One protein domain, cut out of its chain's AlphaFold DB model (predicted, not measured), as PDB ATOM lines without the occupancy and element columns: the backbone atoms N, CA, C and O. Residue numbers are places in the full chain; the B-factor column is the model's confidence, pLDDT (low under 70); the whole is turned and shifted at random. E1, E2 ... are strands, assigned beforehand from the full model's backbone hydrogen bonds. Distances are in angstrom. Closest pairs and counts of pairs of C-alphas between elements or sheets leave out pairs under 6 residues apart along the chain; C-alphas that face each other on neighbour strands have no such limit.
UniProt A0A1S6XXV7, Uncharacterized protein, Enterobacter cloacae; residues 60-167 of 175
ATOM      1  N   SER A  60     -18.698  22.526 -12.514       54.06
ATOM      2  CA  SER A  60     -19.467  23.386 -11.633       54.06
ATOM      3  C   SER A  60     -18.526  23.866 -10.526       54.06
ATOM      4  O   SER A  60     -17.918  23.022  -9.855       54.06
ATOM      5  N   PRO A  61     -18.365  25.187 -10.340       59.84
ATOM      6  CA  PRO A  61     -18.926  26.261 -11.168       59.84
ATOM      7  C   PRO A  61     -18.271  26.336 -12.567       59.84
ATOM      8  O   PRO A  61     -17.146  25.854 -12.732       59.84
ATOM      9  N   PRO A  62     -18.951  26.934 -13.571       69.19
ATOM     10  CA  PRO A  62     -18.359  27.179 -14.885       69.19
ATOM     11  C   PRO A  62     -17.093  28.025 -14.748       69.19
ATOM     12  O   PRO A  62     -16.991  28.883 -13.867       69.19
ATOM     13  N   PHE A  63     -16.115  27.784 -15.617       80.56
ATOM     14  CA  PHE A  63     -14.838  28.476 -15.518       80.56
ATOM     15  C   PHE A  63     -14.978  29.903 -16.043       80.56
ATOM     16  O   PHE A  63     -15.377  30.093 -17.191       80.56
ATOM     17  N   LEU A  64     -14.649  30.894 -15.213       87.56
ATOM     18  CA  LEU A  64     -14.660  32.304 -15.588       87.56
ATOM     19  C   LEU A  64     -13.285  32.717 -16.122       87.56
ATOM     20  O   LEU A  64     -12.316  32.765 -15.369       87.56
ATOM     21  N   VAL A  65     -13.217  33.074 -17.401       88.19
ATOM     22  CA  VAL A  65     -12.029  33.666 -18.025       88.19
ATOM     23  C   VAL A  65     -12.173  35.193 -18.022       88.19
ATOM     24  O   VAL A  65     -12.981  35.718 -18.794       88.19
ATOM     25  N   PRO A  66     -11.453  35.930 -17.155       90.88
ATOM     26  CA  PRO A  66     -11.538  37.384 -17.109       90.88
ATOM     27  C   PRO A  66     -10.868  38.006 -18.336       90.88
ATOM     28  O   PRO A  66      -9.769  37.623 -18.726       90.88
ATOM     29  N   PHE A  67     -11.513  39.004 -18.930       90.75
ATOM     30  CA  PHE A  67     -10.894  39.812 -19.976       90.75
ATOM     31  C   PHE A  67      -9.973  40.856 -19.335       90.75
ATOM     32  O   PHE A  67     -10.182  41.226 -18.170       90.75
ATOM     33  N   PRO A  68      -8.988  41.392 -20.075       89.00
ATOM     34  CA  PRO A  68      -8.278  42.586 -19.640       89.00
ATOM     35  C   PRO A  68      -9.260  43.724 -19.321       89.00
ATOM     36  O   PRO A  68     -10.337  43.834 -19.918       89.00
ATOM     37  N   ARG A  69      -8.905  44.594 -18.371       90.12
ATOM     38  CA  ARG A  69      -9.740  45.764 -18.049       90.12
ATOM     39  C   ARG A  69      -9.869  46.663 -19.278       90.12
ATOM     40  O   ARG A  69      -8.923  46.812 -20.048       90.12
ATOM     41  N   ASN A  70     -11.049  47.252 -19.458       87.81
ATOM     42  CA  ASN A  70     -11.408  48.071 -20.623       87.81
ATOM     43  C   ASN A  70     -11.297  47.355 -21.985       87.81
ATOM     44  O   ASN A  70     -11.322  48.010 -23.027       87.81
ATOM     45  N   PHE A  71     -11.196  46.021 -22.007       89.50
ATOM     46  CA  PHE A  71     -11.137  45.261 -23.250       89.50
ATOM     47  C   PHE A  71     -12.461  45.362 -24.015       89.50
ATOM     48  O   PHE A  71     -13.534  45.027 -23.501       89.50
ATOM     49  N   ARG A  72     -12.389  45.826 -25.266       89.56
ATOM     50  CA  ARG A  72     -13.550  45.974 -26.150       89.56
ATOM     51  C   ARG A  72     -13.537  44.871 -27.197       89.56
ATOM     52  O   ARG A  72     -12.624  44.809 -28.011       89.56
ATOM     53  N   LEU A  73     -14.570  44.036 -27.178       90.75
ATOM     54  CA  LEU A  73     -14.780  43.004 -28.188       90.75
ATOM     55  C   LEU A  73     -15.209  43.625 -29.515       90.75
ATOM     56  O   LEU A  73     -16.160  44.412 -29.559       90.75
ATOM     57  N   ASP A  74     -14.550  43.215 -30.591       93.75
ATOM     58  CA  ASP A  74     -15.015  43.465 -31.946       93.75
ATOM     59  C   ASP A  74     -16.205  42.548 -32.264       93.75
ATOM     60  O   ASP A  74     -16.055  41.373 -32.594       93.75
ATOM     61  N   LYS A  75     -17.415  43.101 -32.174       92.94
ATOM     62  CA  LYS A  75     -18.660  42.361 -32.423       92.94
ATOM     63  C   LYS A  75     -18.914  42.053 -33.904       92.94
ATOM     64  O   LYS A  75     -19.931  41.424 -34.202       92.94
ATOM     65  N   SER A  76     -18.062  42.507 -34.824       95.00
ATOM     66  CA  SER A  76     -18.156  42.141 -36.242       95.00
ATOM     67  C   SER A  76     -17.572  40.753 -36.515       95.00
ATOM     68  O   SER A  76     -18.012  40.066 -37.435       95.00
ATOM     69  N   TYR A  77     -16.634  40.306 -35.675       94.75
ATOM     70  CA  TYR A  77     -16.030  38.992 -35.794       94.75
ATOM     71  C   TYR A  77     -17.010  37.900 -35.361       94.75
ATOM     72  O   TYR A  77     -17.508  37.904 -34.234       94.75
ATOM     73  N   ARG A  78     -17.238  36.929 -36.244       95.38
ATOM     74  CA  ARG A  78     -17.991  35.709 -35.953       95.38
ATOM     75  C   ARG A  78     -17.075  34.517 -36.143       95.38
ATOM     76  O   ARG A  78     -16.464  34.383 -37.201       95.38
ATOM     77  N   MET A  79     -16.980  33.667 -35.127       93.69
ATOM     78  CA  MET A  79     -16.156  32.475 -35.246       93.69
ATOM     79  C   MET A  79     -16.756  31.451 -36.205       93.69
ATOM     80  O   MET A  79     -17.971  31.377 -36.393       93.69
ATOM     81  N   SER A  80     -15.868  30.640 -36.767       93.75
ATOM     82  CA  SER A  80     -16.190  29.456 -37.552       93.75
ATOM     83  C   SER A  80     -15.107  28.400 -37.352       93.75
ATOM     84  O   SER A  80     -13.934  28.759 -37.237       93.75
ATOM     85  N   GLY A  81     -15.478  27.122 -37.381       89.62
ATOM     86  CA  GLY A  81     -14.541  26.002 -37.271       89.62
ATOM     87  C   GLY A  81     -14.188  25.628 -35.830       89.62
ATOM     88  O   GLY A  81     -13.131  25.043 -35.598       89.62
ATOM     89  N   GLY A  82     -15.044  25.963 -34.862       87.88
ATOM     90  CA  GLY A  82     -14.844  25.586 -33.468       87.88
ATOM     91  C   GLY A  82     -14.960  24.077 -33.259       87.88
ATOM     92  O   GLY A  82     -15.809  23.398 -33.843       87.88
ATOM     93  N   ARG A  83     -14.106  23.543 -32.383       92.25
ATOM     94  CA  ARG A  83     -14.168  22.147 -31.945       92.25
ATOM     95  C   ARG A  83     -14.897  22.067 -30.606       92.25
ATOM     96  O   ARG A  83     -14.353  22.454 -29.575       92.25
ATOM     97  N   TRP A  84     -16.133  21.577 -30.642       92.44
ATOM     98  CA  TRP A  84     -17.062  21.607 -29.502       92.44
ATOM     99  C   TRP A  84     -17.136  20.307 -28.705       92.44
ATOM    100  O   TRP A  84     -17.687  20.295 -27.604       92.44
ATOM    101  N   ALA A  85     -16.596  19.222 -29.256       92.56
ATOM    102  CA  ALA A  85     -16.477  17.932 -28.596       92.56
ATOM    103  C   ALA A  85     -15.387  17.064 -29.241       92.56
ATOM    104  O   ALA A  85     -14.937  17.331 -30.362       92.56
ATOM    105  N   GLY A  86     -15.012  15.997 -28.540       91.06
ATOM    106  CA  GLY A  86     -14.111  14.954 -29.020       91.06
ATOM    107  C   GLY A  86     -14.334  13.619 -28.307       91.06
ATOM    108  O   GLY A  86     -15.021  13.546 -27.283       91.06
ATOM    109  N   GLY A  87     -13.753  12.550 -28.859       88.62
ATOM    110  CA  GLY A  87     -13.924  11.188 -28.352       88.62
ATOM    111  C   GLY A  87     -15.360  10.669 -28.498       88.62
ATOM    112  O   GLY A  87     -15.972  10.805 -29.555       88.62
ATOM    113  N   SER A  88     -15.892  10.059 -27.439       85.81
ATOM    114  CA  SER A  88     -17.250   9.493 -27.388       85.81
ATOM    115  C   SER A  88     -18.363  10.519 -27.121       85.81
ATOM    116  O   SER A  88     -19.544  10.168 -27.157       85.81
ATOM    117  N   ALA A  89     -18.017  11.774 -26.824       85.44
ATOM    118  CA  ALA A  89     -18.980  12.793 -26.428       85.44
ATOM    119  C   ALA A  89     -19.600  13.509 -27.638       85.44
ATOM    120  O   ALA A  89     -18.931  13.818 -28.623       85.44
ATOM    121  N   GLY A  90     -20.890  13.833 -27.533       88.00
ATOM    122  CA  GLY A  90     -21.569  14.722 -28.474       88.00
ATOM    123  C   GLY A  90     -21.320  16.197 -28.150       88.00
ATOM    124  O   GLY A  90     -21.226  16.578 -26.980       88.00
ATOM    125  N   ALA A  91     -21.264  17.034 -29.186       90.44
ATOM    126  CA  ALA A  91     -21.239  18.483 -29.021       90.44
ATOM    127  C   ALA A  91     -22.546  18.975 -28.381       90.44
ATOM    128  O   ALA A  91     -23.638  18.584 -28.789       90.44
ATOM    129  N   VAL A  92     -22.419  19.848 -27.383       89.44
ATOM    130  CA  VAL A  92     -23.546  20.493 -26.681       89.44
ATOM    131  C   VAL A  92     -23.634  21.991 -26.978       89.44
ATOM    132  O   VAL A  92     -24.468  22.689 -26.410       89.44
ATOM    133  N   SER A  93     -22.758  22.481 -27.854       92.06
ATOM    134  CA  SER A  93     -22.735  23.847 -28.356       92.06
ATOM    135  C   SER A  93     -22.174  23.869 -29.781       92.06
ATOM    136  O   SER A  93     -21.698  22.848 -30.285       92.06
ATOM    137  N   ASN A  94     -22.269  25.016 -30.442       95.25
ATOM    138  CA  ASN A  94     -21.787  25.258 -31.794       95.25
ATOM    139  C   ASN A  94     -21.248  26.693 -31.937       95.25
ATOM    140  O   ASN A  94     -21.455  27.539 -31.068       95.25
ATOM    141  N   ASP A  95     -20.612  26.991 -33.072       94.56
ATOM    142  CA  ASP A  95     -20.014  28.306 -33.359       94.56
ATOM    143  C   ASP A  95     -21.012  29.470 -33.243       94.56
ATOM    144  O   ASP A  95     -20.640  30.584 -32.879       94.56
ATOM    145  N   GLY A  96     -22.288  29.228 -33.557       94.31
ATOM    146  CA  GLY A  96     -23.354  30.222 -33.480       94.31
ATOM    147  C   GLY A  96     -23.785  30.576 -32.058       94.31
ATOM    148  O   GLY A  96     -24.410  31.620 -31.879       94.31
ATOM    149  N   ASP A  97     -23.433  29.757 -31.067       93.50
ATOM    150  CA  ASP A  97     -23.732  30.025 -29.660       93.50
ATOM    151  C   ASP A  97     -22.692  30.953 -29.012       93.50
ATOM    152  O   ASP A  97     -22.893  31.446 -27.899       93.50
ATOM    153  N   VAL A  98     -21.569  31.195 -29.692       92.31
ATOM    154  CA  VAL A  98     -20.492  32.042 -29.185       92.31
ATOM    155  C   VAL A  98     -20.781  33.507 -29.500       92.31
ATOM    156  O   VAL A  98     -21.009  33.858 -30.658       92.31
ATOM    157  N   PRO A  99     -20.737  34.407 -28.502       91.31
ATOM    158  CA  PRO A  99     -20.828  35.835 -28.717       91.31
ATOM    159  C   PRO A  99     -19.758  36.316 -29.687       91.31
ATOM    160  O   PRO A  99     -18.582  35.966 -29.578       91.31
ATOM    161  N   ASN A 100     -20.173  37.196 -30.592       93.50
ATOM    162  CA  ASN A 100     -19.266  37.829 -31.534       93.50
ATOM    163  C   ASN A 100     -18.063  38.480 -30.830       93.50
ATOM    164  O   ASN A 100     -18.181  39.044 -29.736       93.50
ATOM    165  N   GLY A 101     -16.918  38.438 -31.504       92.38
ATOM    166  CA  GLY A 101     -15.635  38.898 -30.980       92.38
ATOM    167  C   GLY A 101     -14.854  37.841 -30.209       92.38
ATOM    168  O   GLY A 101     -13.750  38.137 -29.765       92.38
ATOM    169  N   LEU A 102     -15.378  36.624 -30.059       92.69
ATOM    170  CA  LEU A 102     -14.716  35.532 -29.348       92.69
ATOM    171  C   LEU A 102     -14.464  34.337 -30.256       92.69
ATOM    172  O   LEU A 102     -15.179  34.106 -31.229       92.69
ATOM    173  N   TYR A 103     -13.447  33.564 -29.898       93.62
ATOM    174  CA  TYR A 103     -13.107  32.298 -30.521       93.62
ATOM    175  C   TYR A 103     -12.724  31.299 -29.436       93.62
ATOM    176  O   TYR A 103     -11.891  31.600 -28.580       93.62
ATOM    177  N   VAL A 104     -13.351  30.127 -29.463       93.31
ATOM    178  CA  VAL A 104     -13.154  29.076 -28.464       93.31
ATOM    179  C   VAL A 104     -12.641  27.821 -29.160       93.31
ATOM    180  O   VAL A 104     -13.228  27.368 -30.142       93.31
ATOM    181  N   MET A 105     -11.550  27.259 -28.646       92.31
ATOM    182  CA  MET A 105     -10.982  25.994 -29.116       92.31
ATOM    183  C   MET A 105     -11.039  24.970 -27.997       92.31
ATOM    184  O   MET A 105     -10.330  25.114 -27.003       92.31
ATOM    185  N   GLY A 106     -11.886  23.956 -28.160       92.56
ATOM    186  CA  GLY A 106     -11.951  22.826 -27.248       92.56
ATOM    187  C   GLY A 106     -10.918  21.748 -27.575       92.56
ATOM    188  O   GLY A 106     -10.653  21.447 -28.742       92.56
ATOM    189  N   GLU A 107     -10.390  21.128 -26.532       91.88
ATOM    190  CA  GLU A 107      -9.542  19.940 -26.581       91.88
ATOM    191  C   GLU A 107      -9.756  19.095 -25.319       91.88
ATOM    192  O   GLU A 107     -10.354  19.544 -24.340       91.88
ATOM    193  N   GLY A 108      -9.268  17.859 -25.315       88.75
ATOM    194  CA  GLY A 108      -9.403  16.991 -24.156       88.75
ATOM    195  C   GLY A 108      -9.011  15.552 -24.436       88.75
ATOM    196  O   GLY A 108      -8.498  15.217 -25.503       88.75
ATOM    197  N   THR A 109      -9.267  14.693 -23.456       86.38
ATOM    198  CA  THR A 109      -8.960  13.264 -23.535       86.38
ATOM    199  C   THR A 109      -9.917  12.562 -24.489       86.38
ATOM    200  O   THR A 109     -11.134  12.629 -24.330       86.38
ATOM    201  N   GLU A 110      -9.364  11.812 -25.437       84.69
ATOM    202  CA  GLU A 110     -10.121  11.030 -26.414       84.69
ATOM    203  C   GLU A 110      -9.650   9.573 -26.387       84.69
ATOM    204  O   GLU A 110      -8.455   9.306 -26.252       84.69
ATOM    205  N   GLY A 111     -10.580   8.622 -26.512       78.88
ATOM    206  CA  GLY A 111     -10.257   7.199 -26.646       78.88
ATOM    207  C   GLY A 111     -11.192   6.271 -25.871       78.88
ATOM    208  O   GLY A 111     -11.597   6.564 -24.745       78.88
ATOM    209  N   GLY A 112     -11.523   5.124 -26.472       80.88
ATOM    210  CA  GLY A 112     -12.501   4.190 -25.911       80.88
ATOM    211  C   GLY A 112     -13.855   4.872 -25.708       80.88
ATOM    212  O   GLY A 112     -14.349   5.551 -26.604       80.88
ATOM    213  N   ALA A 113     -14.425   4.735 -24.512       80.38
ATOM    214  CA  ALA A 113     -15.657   5.411 -24.123       80.38
ATOM    215  C   ALA A 113     -15.441   6.816 -23.519       80.38
ATOM    216  O   ALA A 113     -16.389   7.387 -22.979       80.38
ATOM    217  N   LYS A 114     -14.223   7.379 -23.576       81.81
ATOM    218  CA  LYS A 114     -13.931   8.733 -23.082       81.81
ATOM    219  C   LYS A 114     -14.214   9.793 -24.140       81.81
ATOM    220  O   LYS A 114     -13.908   9.607 -25.322       81.81
ATOM    221  N   GLY A 115     -14.721  10.932 -23.693       86.38
ATOM    222  CA  GLY A 115     -14.943  12.097 -24.531       86.38
ATOM    223  C   GLY A 115     -15.050  13.374 -23.719       86.38
ATOM    224  O   GLY A 115     -15.020  13.367 -22.491       86.38
ATOM    225  N   TRP A 116     -15.185  14.488 -24.417       89.69
ATOM    226  CA  TRP A 116     -15.304  15.807 -23.811       89.69
ATOM    227  C   TRP A 116     -16.218  16.694 -24.642       89.69
ATOM    228  O   TRP A 116     -16.379  16.480 -25.844       89.69
ATOM    229  N   SER A 117     -16.806  17.709 -24.015       90.94
ATOM    230  CA  SER A 117     -17.518  18.763 -24.728       90.94
ATOM    231  C   SER A 117     -17.417  20.115 -24.031       90.94
ATOM    232  O   SER A 117     -17.238  20.217 -22.814       90.94
ATOM    233  N   VAL A 118     -17.513  21.173 -24.831       91.44
ATOM    234  CA  VAL A 118     -17.514  22.566 -24.380       91.44
ATOM    235  C   VAL A 118     -18.939  23.101 -24.491       91.44
ATOM    236  O   VAL A 118     -19.591  22.971 -25.528       91.44
ATOM    237  N   GLY A 119     -19.442  23.660 -23.395       89.88
ATOM    238  CA  GLY A 119     -20.784  24.218 -23.302       89.88
ATOM    239  C   GLY A 119     -20.918  25.604 -23.911       89.88
ATOM    240  O   GLY A 119     -19.928  26.291 -24.169       89.88
ATOM    241  N   THR A 120     -22.172  26.034 -24.059       90.50
ATOM    242  CA  THR A 120     -22.503  27.388 -24.500       90.50
ATOM    243  C   THR A 120     -21.959  28.406 -23.517       90.50
ATOM    244  O   THR A 120     -22.397  28.423 -22.356       90.50
ATOM    245  N   PRO A 121     -21.046  29.280 -23.946       88.56
ATOM    246  CA  PRO A 121     -20.379  30.104 -22.980       88.56
ATOM    247  C   PRO A 121     -21.045  31.481 -22.853       88.56
ATOM    248  O   PRO A 121     -21.691  31.991 -23.774       88.56
ATOM    249  N   LYS A 122     -20.962  32.077 -21.663       88.88
ATOM    250  CA  LYS A 122     -21.790  33.224 -21.265       88.88
ATOM    251  C   LYS A 122     -20.941  34.413 -20.856       88.88
ATOM    252  O   LYS A 122     -20.027  34.300 -20.046       88.88
ATOM    253  N   LEU A 123     -21.273  35.581 -21.402       88.81
ATOM    254  CA  LEU A 123     -20.620  36.832 -21.038       88.81
ATOM    255  C   LEU A 123     -21.087  37.275 -19.653       88.81
ATOM    256  O   LEU A 123     -22.284  37.416 -19.415       88.81
ATOM    257  N   LYS A 124     -20.128  37.534 -18.767       91.06
ATOM    258  CA  LYS A 124     -20.362  37.970 -17.395       91.06
ATOM    259  C   LYS A 124     -19.687  39.309 -17.144       91.06
ATOM    260  O   LYS A 124     -18.578  39.556 -17.615       91.06
ATOM    261  N   VAL A 125     -20.365  40.182 -16.415       91.88
ATOM    262  CA  VAL A 125     -19.752  41.390 -15.857       91.88
ATOM    263  C   VAL A 125     -19.016  40.981 -14.586       91.88
ATOM    264  O   VAL A 125     -19.595  40.311 -13.734       91.88
ATOM    265  N   ILE A 126     -17.729  41.312 -14.509       93.50
ATOM    266  CA  ILE A 126     -16.882  41.021 -13.345       93.50
ATOM    267  C   ILE A 126     -16.818  42.240 -12.436       93.50
ATOM    268  O   ILE A 126     -16.890  42.099 -11.221       93.50
ATOM    269  N   GLU A 127     -16.677  43.422 -13.031       93.94
ATOM    270  CA  GLU A 127     -16.437  44.655 -12.297       93.94
ATOM    271  C   GLU A 127     -17.082  45.840 -13.025       93.94
ATOM    272  O   GLU A 127     -17.006  45.956 -14.259       93.94
ATOM    273  N   GLU A 128     -17.687  46.724 -12.237       94.75
ATOM    274  CA  GLU A 128     -18.225  48.028 -12.626       94.75
ATOM    275  C   GLU A 128     -17.519  49.110 -11.793       94.75
ATOM    276  O   GLU A 128     -17.094  48.832 -10.671       94.75
ATOM    277  N   ASP A 129     -17.332  50.304 -12.354       93.25
ATOM    278  CA  ASP A 129     -16.833  51.465 -11.608       93.25
ATOM    279  C   ASP A 129     -17.944  52.148 -10.787       93.25
ATOM    280  O   ASP A 129     -19.107  51.740 -10.816       93.25
ATOM    281  N   ASP A 130     -17.576  53.200 -10.049       94.50
ATOM    282  CA  ASP A 130     -18.485  53.957  -9.175       94.50
ATOM    283  C   ASP A 130     -19.658  54.613  -9.935       94.50
ATOM    284  O   ASP A 130     -20.700  54.893  -9.341       94.50
ATOM    285  N   ASP A 131     -19.517  54.816 -11.249       91.81
ATOM    286  CA  ASP A 131     -20.545  55.374 -12.134       91.81
ATOM    287  C   ASP A 131     -21.431  54.280 -12.775       91.81
ATOM    288  O   ASP A 131     -22.299  54.572 -13.605       91.81
ATOM    289  N   GLY A 132     -21.225  53.006 -12.415       90.00
ATOM    290  CA  GLY A 132     -21.954  51.857 -12.960       90.00
ATOM    291  C   GLY A 132     -21.512  51.456 -14.370       90.00
ATOM    292  O   GLY A 132     -22.226  50.744 -15.084       90.00
ATOM    293  N   LYS A 133     -20.344  51.914 -14.828       91.31
ATOM    294  CA  LYS A 133     -19.791  51.528 -16.124       91.31
ATOM    295  C   LYS A 133     -18.960  50.258 -15.971       91.31
ATOM    296  O   LYS A 133     -18.084  50.130 -15.127       91.31
ATOM    297  N   ILE A 134     -19.204  49.311 -16.874       89.25
ATOM    298  CA  ILE A 134     -18.502  48.024 -16.902       89.25
ATOM    299  C   ILE A 134     -17.023  48.239 -17.248       89.25
ATOM    300  O   ILE A 134     -16.691  48.556 -18.394       89.25
ATOM    301  N   VAL A 135     -16.143  48.000 -16.274       92.81
ATOM    302  CA  VAL A 135     -14.681  48.098 -16.425       92.81
ATOM    303  C   VAL A 135     -14.036  46.748 -16.717       92.81
ATOM    304  O   VAL A 135     -12.985  46.692 -17.364       92.81
ATOM    305  N   GLN A 136     -14.687  45.652 -16.316       93.75
ATOM    306  CA  GLN A 136     -14.214  44.308 -16.614       93.75
ATOM    307  C   GLN A 136     -15.361  43.344 -16.904       93.75
ATOM    308  O   GLN A 136     -16.347  43.237 -16.173       93.75
ATOM    309  N   ARG A 137     -15.196  42.587 -17.987       92.12
ATOM    310  CA  ARG A 137     -16.037  41.444 -18.334       92.12
ATOM    311  C   ARG A 137     -15.206  40.175 -18.246       92.12
ATOM    312  O   ARG A 137     -13.981  40.222 -18.247       92.12
ATOM    313  N   GLY A 138     -15.878  39.045 -18.225       91.75
ATOM    314  CA  GLY A 138     -15.262  37.756 -18.455       91.75
ATOM    315  C   GLY A 138     -16.258  36.791 -19.050       91.75
ATOM    316  O   GLY A 138     -17.393  37.152 -19.374       91.75
ATOM    317  N   TYR A 139     -15.807  35.562 -19.202       88.69
ATOM    318  CA  TYR A 139     -16.555  34.551 -19.910       88.69
ATOM    319  C   TYR A 139     -16.665  33.275 -19.098       88.69
ATOM    320  O   TYR A 139     -15.651  32.697 -18.730       88.69
ATOM    321  N   GLU A 140     -17.893  32.865 -18.800       90.94
ATOM    322  CA  GLU A 140     -18.182  31.608 -18.122       90.94
ATOM    323  C   GLU A 140     -18.352  30.497 -19.151       90.94
ATOM    324  O   GLU A 140     -19.252  30.552 -19.989       90.94
ATOM    325  N   ILE A 141     -17.500  29.479 -19.070       89.25
ATOM    326  CA  ILE A 141     -17.509  28.342 -19.989       89.25
ATOM    327  C   ILE A 141     -17.806  27.071 -19.191       89.25
ATOM    328  O   ILE A 141     -16.990  26.665 -18.355       89.25
ATOM    329  N   PRO A 142     -18.959  26.423 -19.425       89.44
ATOM    330  CA  PRO A 142     -19.198  25.077 -18.931       89.44
ATOM    331  C   PRO A 142     -18.295  24.100 -19.682       89.44
ATOM    332  O   PRO A 142     -18.243  24.117 -20.910       89.44
ATOM    333  N   LEU A 143     -17.606  23.234 -18.952       88.19
ATOM    334  CA  LEU A 143     -16.829  22.146 -19.535       88.19
ATOM    335  C   LEU A 143     -17.418  20.820 -19.079       88.19
ATOM    336  O   LEU A 143     -17.835  20.694 -17.925       88.19
ATOM    337  N   TYR A 144     -17.432  19.841 -19.973       85.44
ATOM    338  CA  TYR A 144     -17.938  18.510 -19.695       85.44
ATOM    339  C   TYR A 144     -16.880  17.487 -20.068       85.44
ATOM    340  O   TYR A 144     -16.364  17.469 -21.184       85.44
ATOM    341  N   CYS A 145     -16.586  16.618 -19.119       82.25
ATOM    342  CA  CYS A 145     -15.889  15.371 -19.375       82.25
ATOM    343  C   CYS A 145     -16.936  14.254 -19.511       82.25
ATOM    344  O   CYS A 145     -18.046  14.387 -18.995       82.25
ATOM    345  N   HIS A 146     -16.610  13.189 -20.237       78.62
ATOM    346  CA  HIS A 146     -17.421  11.986 -20.373       78.62
ATOM    347  C   HIS A 146     -16.516  10.767 -20.225       78.62
ATOM    348  O   HIS A 146     -15.481  10.661 -20.886       78.62
ATOM    349  N   THR A 147     -16.899   9.845 -19.350       75.19
ATOM    350  CA  THR A 147     -16.259   8.536 -19.224       75.19
ATOM    351  C   THR A 147     -17.343   7.476 -19.336       75.19
ATOM    352  O   THR A 147     -18.419   7.628 -18.749       75.19
ATOM    353  N   GLY A 148     -17.068   6.405 -20.080       69.19
ATOM    354  CA  GLY A 148     -17.978   5.270 -20.196       69.19
ATOM    355  C   GLY A 148     -18.396   4.707 -18.840       69.19
ATOM    356  O   GLY A 148     -17.670   4.804 -17.850       69.19
ATOM    357  N   SER A 149     -19.592   4.124 -18.799       66.75
ATOM    358  CA  SER A 149     -20.179   3.520 -17.600       66.75
ATOM    359  C   SER A 149     -19.982   2.000 -17.529       66.75
ATOM    360  O   SER A 149     -20.378   1.382 -16.540       66.75
ATOM    361  N   GLY A 150     -19.372   1.383 -18.548       68.31
ATOM    362  CA  GLY A 150     -19.128  -0.055 -18.585       68.31
ATOM    363  C   GLY A 150     -18.068  -0.494 -17.575       68.31
ATOM    364  O   GLY A 150     -17.112   0.225 -17.299       68.31
ATOM    365  N   VAL A 151     -18.185  -1.723 -17.059       67.50
ATOM    366  CA  VAL A 151     -17.187  -2.313 -16.139       67.50
ATOM    367  C   VAL A 151     -15.786  -2.325 -16.765       67.50
ATOM    368  O   VAL A 151     -14.801  -2.089 -16.074       67.50
ATOM    369  N   ALA A 152     -15.694  -2.534 -18.083       69.19
ATOM    370  CA  ALA A 152     -14.437  -2.453 -18.827       69.19
ATOM    371  C   ALA A 152     -13.875  -1.020 -18.904       69.19
ATOM    372  O   ALA A 152     -12.662  -0.846 -18.867       69.19
ATOM    373  N   ASP A 153     -14.738   0.000 -18.947       64.69
ATOM    374  CA  ASP A 153     -14.341   1.415 -18.990       64.69
ATOM    375  C   ASP A 153     -13.856   1.927 -17.623       64.69
ATOM    376  O   ASP A 153     -13.145   2.928 -17.545       64.69
ATOM    377  N   GLN A 154     -14.215   1.221 -16.545       63.03
ATOM    378  CA  GLN A 154     -13.763   1.482 -15.175       63.03
ATOM    379  C   GLN A 154     -12.428   0.792 -14.840       63.03
ATOM    380  O   GLN A 154     -11.825   1.085 -13.806       63.03
ATOM    381  N   MET A 155     -11.951  -0.129 -15.688       56.69
ATOM    382  CA  MET A 155     -10.674  -0.822 -15.503       56.69
ATOM    383  C   MET A 155      -9.536  -0.048 -16.185       56.69
ATOM    384  O   MET A 155      -9.325  -0.142 -17.390       56.69
ATOM    385  N   GLY A 156      -8.779   0.716 -15.395       57.47
ATOM    386  CA  GLY A 156      -7.703   1.602 -15.861       57.47
ATOM    387  C   GLY A 156      -7.963   3.038 -15.414       57.47
ATOM    388  O   GLY A 156      -9.075   3.357 -15.023       57.47
ATOM    389  N   HIS A 157      -6.947   3.906 -15.401       54.84
ATOM    390  CA  HIS A 157      -7.101   5.291 -14.939       54.84
ATOM    391  C   HIS A 157      -8.287   5.984 -15.642       54.84
ATOM    392  O   HIS A 157      -8.215   6.341 -16.823       54.84
ATOM    393  N   VAL A 158      -9.388   6.170 -14.904       63.84
ATOM    394  CA  VAL A 158     -10.661   6.721 -15.397       63.84
ATOM    395  C   VAL A 158     -10.640   8.252 -15.368       63.84
ATOM    396  O   VAL A 158     -11.641   8.899 -15.085       63.84
ATOM    397  N   SER A 159      -9.478   8.856 -15.616       72.81
ATOM    398  CA  SER A 159      -9.374  10.301 -15.760       72.81
ATOM    399  C   SER A 159      -9.746  10.710 -17.182       72.81
ATOM    400  O   SER A 159      -9.412  10.025 -18.161       72.81
ATOM    401  N   CYS A 160     -10.464  11.819 -17.301       78.50
ATOM    402  CA  CYS A 160     -10.550  12.572 -18.537       78.50
ATOM    403  C   CYS A 160     -10.397  14.059 -18.233       78.50
ATOM    404  O   CYS A 160     -10.777  14.557 -17.169       78.50
ATOM    405  N   ASN A 161      -9.792  14.759 -19.183       86.00
ATOM    406  CA  ASN A 161      -9.634  16.194 -19.134       86.00
ATOM    407  C   ASN A 161     -10.336  16.861 -20.312       86.00
ATOM    408  O   ASN A 161     -10.580  16.258 -21.357       86.00
ATOM    409  N   VAL A 162     -10.652  18.128 -20.105       88.44
ATOM    410  CA  VAL A 162     -11.216  19.023 -21.099       88.44
ATOM    411  C   VAL A 162     -10.615  20.404 -20.881       88.44
ATOM    412  O   VAL A 162     -10.515  20.894 -19.754       88.44
ATOM    413  N   SER A 163     -10.189  21.018 -21.971       90.94
ATOM    414  CA  SER A 163      -9.629  22.358 -22.023       90.94
ATOM    415  C   SER A 163     -10.377  23.157 -23.089       90.94
ATOM    416  O   SER A 163     -10.833  22.612 -24.093       90.94
ATOM    417  N   ALA A 164     -10.558  24.449 -22.841       92.06
ATOM    418  CA  ALA A 164     -11.077  25.394 -23.810       92.06
ATOM    419  C   ALA A 164     -10.196  26.643 -23.809       92.06
ATOM    420  O   ALA A 164     -10.215  27.434 -22.861       92.06
ATOM    421  N   VAL A 165      -9.425  26.818 -24.877       92.56
ATOM    422  CA  VAL A 165      -8.635  28.027 -25.115       92.56
ATOM    423  C   VAL A 165      -9.564  29.116 -25.631       92.56
ATOM    424  O   VAL A 165     -10.316  28.906 -26.584       92.56
ATOM    425  N   VAL A 166      -9.499  30.287 -25.008       92.38
ATOM    426  CA  VAL A 166     -10.332  31.443 -25.332       92.38
ATOM    427  C   VAL A 166      -9.466  32.538 -25.922       92.38
ATOM    428  O   VAL A 166      -8.553  33.068 -25.282       92.38
ATOM    429  N   CYS A 167      -9.814  32.910 -27.142       93.44
ATOM    430  CA  CYS A 167      -9.238  34.027 -27.859       93.44
ATOM    431  C   CYS A 167     -10.316  35.081 -28.111       93.44
ATOM    432  O   CYS A 167     -11.507  34.771 -28.190       93.44
TER     433      CYS A 167
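What this domain is: This is residues 60 to 167 of the 175 residues of an uncharacterized protein of Enterobacter cloacae (UniProt A0A1S6XXV7). The model is a long, narrow rod of strands: a small sandwich, sheet E2 E4 E7 face to face with the pair E3 E8, is followed along the rod by the sheet E1 E6 E5. E6 runs on into E7 and ties the two parts together; the turn of the hairpin E5 and E6 makes one end of the rod, and the unnamed loop 147 to 158 makes the other. The printed part has 108 residues, no named helix and eight named strands, E1 to E8 in order along the chain, and its three sheets, ordered E1 - E6 - E5, E2 - E4 - E7 and E3 - E8, are all antiparallel. The class is all strand, though under half of the residues, 46 of 108, are in named elements. The whole is loose, with a radius of gyration of the C-alphas of 16.6 A and spans of 58 by 28 by 16 A.

Where its parts are: E1 is residues 63 to 66, with C-alpha 63 at (-14.838, 28.476, -15.518). E2 is residues 85 to 87. E3, residues 102 to 108, is 20.0 A long from first to last C-alpha. E4 is residues 115 to 118. E5, residues 122 to 128, is 17.5 A long, and E6, residues 134 to 141, is 19.9 A long. C-alpha 131, between them, is at (-20.545, 55.374, -12.134). E7 is residues 143 to 146. E8, residues 159 to 167, is the longest strand, 26.6 A, and ends with C-alpha 167 at (-9.238, 34.027, -27.859).

How they stand to each other: In the sheet E1 E6 E5, the edge strand E1 has N 65 and O 139 of E6 within hydrogen-bond range at 2.8 A. E5 and E6 form a hairpin, with N 124 and O 138 at 2.8 A. E6 runs on into E7 at 8 degrees across one residue. Beside E7, N 117 of E4 and O 144 are 2.9 A apart; on the other side of E4, N 86 of E2 and O 116 are 3.1 A apart. In the sandwich, two sheets face to face, the parts of E2 E4 E7 and E3 E8 that face each other are 7.7 A apart centre to centre, and the strands of the one sheet stand at 22 degrees to those of the other. Its closest C-alphas include Trp 116 of E4 and Val 162 of E8, 5.9 A. Across E3 and E8, N 105 and O 165 are 2.9 A apart. E6 and E8 are only just apart, at 8.0 A.

The domain as a whole: The two C-alphas farthest apart, those of Asp 131 and Ala 152, are 58.5 A apart. The printed part has no cut. The links E1 to E2, E2 to E3 and E7 to E8 are long, with 18, 14 and 12 residues. The mean pLDDT of the printed part is 86.3; residues 60 to 62 and 148 to 158 are under 70.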